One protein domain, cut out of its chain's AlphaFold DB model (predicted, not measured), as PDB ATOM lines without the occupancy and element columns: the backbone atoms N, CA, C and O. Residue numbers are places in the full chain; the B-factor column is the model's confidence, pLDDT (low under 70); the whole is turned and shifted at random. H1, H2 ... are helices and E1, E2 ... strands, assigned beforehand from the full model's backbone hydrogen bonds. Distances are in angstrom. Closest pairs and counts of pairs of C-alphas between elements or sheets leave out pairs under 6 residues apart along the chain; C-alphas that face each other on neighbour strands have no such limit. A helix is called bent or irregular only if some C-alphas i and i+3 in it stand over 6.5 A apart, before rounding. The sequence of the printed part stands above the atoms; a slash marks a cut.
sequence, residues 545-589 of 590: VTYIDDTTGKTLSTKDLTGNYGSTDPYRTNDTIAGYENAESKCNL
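Overview. This is residues 545 to 589 of the 590 residues of an uncharacterized protein of Lactobacillus helveticus (UniProt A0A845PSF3). The model is a thin rod: a two-stranded hairpin, E1 and E2, whose long second strand runs on past the beginning of E1, and a helix, H1, that the chain reaches after folding back beyond the end of E2. The turn at one end, residues 562 to 568, and the far part of the helix with the last residues, 581 to 589, stick out at opposite ends and make much of the length. The printed part has 45 residues with two named strands and one named helix, in the order E1, E2, H1; the sheet has the order E1 - E2 and is antiparallel, and the class is mixed, helices and strands. The whole is only just loose, close to extended, with a radius of gyration of the C-alphas of 13.6 A, and the C-alphas span 46 by 19 by 12 A.

Along the chain. E1, residues 545 to 549, begins with C-alpha 545 at (321.671, 287.576, 216.156). E2, residues 555 to 564, is the longest strand by residues and measures 26.9 A from first to last C-alpha, ending with C-alpha 564 at (309.158, 290.135, 227.172). H1, residues 574 to 587, measures 20.5 A from C-alpha 574 to C-alpha 587, the latter at (340.665, 273.481, 208.041).

Arrangement. E1 and E2 are antiparallel neighbours and form a hairpin, with 165 degrees between their N-to-C directions. The C-alphas of Thr 546 and Thr 558 face each other at 4.4 A, and those of Val 545 and Lys 559 at 5.1 A. Across the pair, N 545 and O 559 are within hydrogen-bond range at 2.9 A, and N 556 and O 547 at 2.8 A. Residues 562 to 564 of E2 stand free. E1 and H1 have 1 pair of C-alphas within 8 A, their closest, those of Tyr 547 and Ile 577, 8.0 A apart; their centres are 12.9 A apart. In H1, 9 of 10 O i to N i+4 pairs are within hydrogen-bond range, and H1 is not bent.

Size, cuts and confidence. The two C-alphas farthest apart are those of Tyr 565 and Leu 589, at 46.4 A, while the first and last printed C-alphas, of Val 545 and Leu 589, are 29.8 A apart. The link from E1 to E2 is tight, with 5 residues between them, and that from E2 to H1 is short, with 9. The printed part has no cut. The mean pLDDT of the printed part is 83.9, and residues 584 to 589 are under 70.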
ATOM      1  N   VAL A 545     320.217 287.482 216.117       92.75
ATOM      2  CA  VAL A 545     321.671 287.576 216.156       92.75
ATOM      3  C   VAL A 545     322.193 286.874 214.916       92.75
ATOM      4  O   VAL A 545     322.019 285.664 214.772       92.75
ATOM      5  N   THR A 546     322.797 287.630 214.005       92.81
ATOM      6  CA  THR A 546     323.369 287.089 212.767       92.81
ATOM      7  C   THR A 546     324.882 286.994 212.916       92.81
ATOM      8  O   THR A 546     325.538 287.993 213.220       92.81
ATOM      9  N   TYR A 547     325.422 285.797 212.692       91.19
ATOM     10  CA  TYR A 547     326.858 285.541 212.628       91.19
ATOM     11  C   TYR A 547     327.315 285.653 211.180       91.19
ATOM     12  O   TYR A 547     326.788 284.956 210.310       91.19
ATOM     13  N   ILE A 548     328.281 286.530 210.923       90.81
ATOM     14  CA  ILE A 548     328.802 286.811 209.584       90.81
ATOM     15  C   ILE A 548     330.322 286.652 209.611       90.81
ATOM     16  O   ILE A 548     330.989 287.120 210.533       90.81
ATOM     17  N   ASP A 549     330.856 285.991 208.589       87.12
ATOM     18  CA  ASP A 549     332.288 285.979 208.303       87.12
ATOM     19  C   ASP A 549     332.708 287.313 207.660       87.12
ATOM     20  O   ASP A 549     332.275 287.614 206.545       87.12
ATOM     21  N   ASP A 550     333.576 288.097 208.314       85.00
ATOM     22  CA  ASP A 550     334.107 289.353 207.746       85.00
ATOM     23  C   ASP A 550     334.921 289.124 206.452       85.00
ATOM     24  O   ASP A 550     335.160 290.073 205.705       85.00
ATOM     25  N   THR A 551     335.374 287.893 206.191       84.75
ATOM     26  CA  THR A 551     336.253 287.533 205.066       84.75
ATOM     27  C   THR A 551     335.472 287.344 203.763       84.75
ATOM     28  O   THR A 551     335.862 287.879 202.728       84.75
ATOM     29  N   THR A 552     334.358 286.602 203.800       88.88
ATOM     30  CA  THR A 552     333.490 286.338 202.634       88.88
ATOM     31  C   THR A 552     332.185 287.138 202.635       88.88
ATOM     32  O   THR A 552     331.461 287.125 201.640       88.88
ATOM     33  N   GLY A 553     331.839 287.807 203.741       87.00
ATOM     34  CA  GLY A 553     330.540 288.460 203.940       87.00
ATOM     35  C   GLY A 553     329.366 287.484 204.099       87.00
ATOM     36  O   GLY A 553     328.208 287.904 204.088       87.00
ATOM     37  N   LYS A 554     329.635 286.177 204.216       90.12
ATOM     38  CA  LYS A 554     328.614 285.127 204.270       90.12
ATOM     39  C   LYS A 554     328.024 284.994 205.676       90.12
ATOM     40  O   LYS A 554     328.757 284.860 206.656       90.12
ATOM     41  N   THR A 555     326.696 284.925 205.766       91.44
ATOM     42  CA  THR A 555     326.003 284.493 206.988       91.44
ATOM     43  C   THR A 555     326.357 283.041 207.310       91.44
ATOM     44  O   THR A 555     326.101 282.138 206.511       91.44
ATOM     45  N   LEU A 556     326.924 282.821 208.494       91.38
ATOM     46  CA  LEU A 556     327.293 281.509 209.025       91.38
ATOM     47  C   LEU A 556     326.108 280.842 209.737       91.38
ATOM     48  O   LEU A 556     325.875 279.647 209.576       91.38
ATOM     49  N   SER A 557     325.349 281.624 210.507       92.56
ATOM     50  CA  SER A 557     324.072 281.235 211.112       92.56
ATOM     51  C   SER A 557     323.291 282.464 211.588       92.56
ATOM     52  O   SER A 557     323.840 283.562 211.717       92.56
ATOM     53  N   THR A 558     322.009 282.261 211.892       92.81
ATOM     54  CA  THR A 558     321.170 283.235 212.596       92.81
ATOM     55  C   THR A 558     320.541 282.558 213.806       92.81
ATOM     56  O   THR A 558     319.983 281.467 213.689       92.81
ATOM     57  N   LYS A 559     320.606 283.212 214.967       92.62
ATOM     58  CA  LYS A 559     319.889 282.823 216.180       92.62
ATOM     59  C   LYS A 559     318.745 283.803 216.418       92.62
ATOM     60  O   LYS A 559     318.984 284.970 216.724       92.62
ATOM     61  N   ASP A 560     317.513 283.319 216.313       92.19
ATOM     62  CA  ASP A 560     316.337 284.064 216.764       92.19
ATOM     63  C   ASP A 560     316.229 284.024 218.297       92.19
ATOM     64  O   ASP A 560     316.509 282.999 218.934       92.19
ATOM     65  N   LEU A 561     315.816 285.157 218.868       92.31
ATOM     66  CA  LEU A 561     315.619 285.407 220.294       92.31
ATOM     67  C   LEU A 561     314.218 285.985 220.536       92.31
ATOM     68  O   LEU A 561     313.706 286.783 219.743       92.31
ATOM     69  N   THR A 562     313.605 285.604 221.655       90.94
ATOM     70  CA  THR A 562     312.254 286.031 222.044       90.94
ATOM     71  C   THR A 562     312.198 286.272 223.544       90.94
ATOM     72  O   THR A 562     312.560 285.384 224.314       90.94
ATOM     73  N   GLY A 563     311.684 287.424 223.959       90.12
ATOM     74  CA  GLY A 563     311.540 287.772 225.371       90.12
ATOM     75  C   GLY A 563     310.375 288.727 225.595       90.12
ATOM     76  O   GLY A 563     309.686 289.117 224.655       90.12
ATOM     77  N   ASN A 564     310.163 289.126 226.843       91.94
ATOM     78  CA  ASN A 564     309.158 290.135 227.172       91.94
ATOM     79  C   ASN A 564     309.762 291.541 227.058       91.94
ATOM     80  O   ASN A 564     310.969 291.728 227.244       91.94
ATOM     81  N   TYR A 565     308.924 292.544 226.814       89.19
ATOM     82  CA  TYR A 565     309.312 293.947 226.913       89.19
ATOM     83  C   TYR A 565     310.003 294.251 228.256       89.19
ATOM     84  O   TYR A 565     309.636 293.713 229.302       89.19
ATOM     85  N   GLY A 566     311.058 295.070 228.212       82.56
ATOM     86  CA  GLY A 566     311.878 295.418 229.379       82.56
ATOM     87  C   GLY A 566     312.766 294.295 229.944       82.56
ATOM     88  O   GLY A 566     313.433 294.524 230.953       82.56
ATOM     89  N   SER A 567     312.797 293.100 229.335       86.88
ATOM     90  CA  SER A 567     313.658 291.982 229.761       86.88
ATOM     91  C   SER A 567     314.982 291.901 228.984       86.88
ATOM     92  O   SER A 567     315.135 292.501 227.919       86.88
ATOM     93  N   THR A 568     315.938 291.133 229.518       86.06
ATOM     94  CA  THR A 568     317.245 290.864 228.899       86.06
ATOM     95  C   THR A 568     317.391 289.367 228.642       86.06
ATOM     96  O   THR A 568     317.254 288.567 229.564       86.06
ATOM     97  N   ASP A 569     317.706 288.992 227.404       88.38
ATOM     98  CA  ASP A 569     317.925 287.598 227.010       88.38
ATOM     99  C   ASP A 569     319.256 287.051 227.597       88.38
ATOM    100  O   ASP A 569     320.261 287.778 227.628       88.38
ATOM    101  N   PRO A 570     319.309 285.798 228.094       88.94
ATOM    102  CA  PRO A 570     320.538 285.190 228.606       88.94
ATOM    103  C   PRO A 570     321.562 284.795 227.524       88.94
ATOM    104  O   PRO A 570     322.703 284.511 227.878       88.94
ATOM    105  N   TYR A 571     321.212 284.782 226.232       90.69
ATOM    106  CA  TYR A 571     322.100 284.375 225.136       90.69
ATOM    107  C   TYR A 571     323.356 285.260 225.009       90.69
ATOM    108  O   TYR A 571     323.302 286.476 225.206       90.69
ATOM    109  N   ARG A 572     324.515 284.669 224.677       92.06
ATOM    110  CA  ARG A 572     325.817 285.362 224.634       92.06
ATOM    111  C   ARG A 572     326.614 285.045 223.370       92.06
ATOM    112  O   ARG A 572     326.473 283.980 222.782       92.06
ATOM    113  N   THR A 573     327.466 286.004 222.991       92.31
ATOM    114  CA  THR A 573     328.380 285.961 221.830       92.31
ATOM    115  C   THR A 573     329.253 284.699 221.770       92.31
ATOM    116  O   THR A 573     329.390 284.003 220.764       92.31
ATOM    117  N   ASN A 574     329.916 284.470 222.902       90.06
ATOM    118  CA  ASN A 574     331.319 284.063 222.914       90.06
ATOM    119  C   ASN A 574     331.538 282.630 222.427       90.06
ATOM    120  O   ASN A 574     332.360 282.410 221.544       90.06
ATOM    121  N   ASP A 575     330.774 281.673 222.948       89.25
ATOM    122  CA  ASP A 575     330.973 280.248 222.656       89.25
ATOM    123  C   ASP A 575     330.689 279.926 221.180       89.25
ATOM    124  O   ASP A 575     331.334 279.067 220.581       89.25
ATOM    125  N   THR A 576     329.755 280.664 220.565       89.56
ATOM    126  CA  THR A 576     329.423 280.515 219.139       89.56
ATOM    127  C   THR A 576     330.506 281.138 218.247       89.56
ATOM    128  O   THR A 576     330.888 280.531 217.250       89.56
ATOM    129  N   ILE A 577     331.058 282.298 218.630       88.25
ATOM    130  CA  ILE A 577     332.214 282.928 217.956       88.25
ATOM    131  C   ILE A 577     333.430 281.993 218.012       88.25
ATOM    132  O   ILE A 577     333.967 281.611 216.972       88.25
ATOM    133  N   ALA A 578     333.803 281.548 219.215       87.56
ATOM    134  CA  ALA A 578     334.930 280.647 219.426       87.56
ATOM    135  C   ALA A 578     334.747 279.310 218.686       87.56
ATOM    136  O   ALA A 578     335.722 278.741 218.198       87.56
ATOM    137  N   GLY A 579     333.513 278.813 218.552       88.12
ATOM    138  CA  GLY A 579     333.205 277.630 217.744       88.12
ATOM    139  C   GLY A 579     333.600 277.779 216.269       88.12
ATOM    140  O   GLY A 579     334.176 276.852 215.701       88.12
ATOM    141  N   TYR A 580     333.356 278.944 215.662       85.81
ATOM    142  CA  TYR A 580     333.744 279.224 214.274       85.81
ATOM    143  C   TYR A 580     335.260 279.435 214.114       85.81
ATOM    144  O   TYR A 580     335.866 278.865 213.206       85.81
ATOM    145  N   GLU A 581     335.905 280.170 215.024       83.38
ATOM    146  CA  GLU A 581     337.360 280.410 214.992       83.38
ATOM    147  C   GLU A 581     338.173 279.105 215.172       83.38
ATOM    148  O   GLU A 581     339.195 278.885 214.511       83.38
ATOM    149  N   ASN A 582     337.673 278.178 215.999       80.19
ATOM    150  CA  ASN A 582     338.243 276.837 216.181       80.19
ATOM    151  C   ASN A 582     337.915 275.847 215.041       80.19
ATOM    152  O   ASN A 582     338.483 274.751 214.999       80.19
ATOM    153  N   ALA A 583     337.002 276.196 214.127       71.06
ATOM    154  CA  ALA A 583     336.699 275.394 212.941       71.06
ATOM    155  C   ALA A 583     337.648 275.733 211.777       71.06
ATOM    156  O   ALA A 583     338.223 274.825 211.178       71.06
ATOM    157  N   GLU A 584     337.886 277.022 211.501       59.62
ATOM    158  CA  GLU A 584     338.841 277.448 210.463       59.62
ATOM    159  C   GLU A 584     340.265 276.951 210.725       59.62
ATOM    160  O   GLU A 584     340.940 276.458 209.822       59.62
ATOM    161  N   SER A 585     340.724 277.065 211.972       56.97
ATOM    162  CA  SER A 585     342.084 276.684 212.370       56.97
ATOM    163  C   SER A 585     342.371 275.189 212.186       56.97
ATOM    164  O   SER A 585     343.526 274.820 212.004       56.97
ATOM    165  N   LYS A 586     341.337 274.335 212.140       54.47
ATOM    166  CA  LYS A 586     341.454 272.916 211.758       54.47
ATOM    167  C   LYS A 586     341.411 272.687 210.248       54.47
ATOM    168  O   LYS A 586     341.952 271.695 209.778       54.47
ATOM    169  N   CYS A 587     340.778 273.585 209.495       53.22
ATOM    170  CA  CYS A 587     340.665 273.481 208.041       53.22
ATOM    171  C   CYS A 587     341.942 273.944 207.313       53.22
ATOM    172  O   CYS A 587     342.218 273.469 206.220       53.22
ATOM    173  N   ASN A 588     342.741 274.814 207.941       49.81
ATOM    174  CA  ASN A 588     344.030 275.311 207.432       49.81
ATOM    175  C   ASN A 588     345.246 274.453 207.872       49.81
ATOM    176  O   ASN A 588     346.365 274.958 207.935       49.81
ATOM    177  N   LEU A 589     345.029 273.181 208.236       44.53
ATOM    178  CA  LEU A 589     346.059 272.239 208.716       44.53
ATOM    179  C   LEU A 589     346.167 270.963 207.851       44.53
ATOM    180  O   LEU A 589     346.654 269.931 208.322       44.53
TER     181      LEU A 589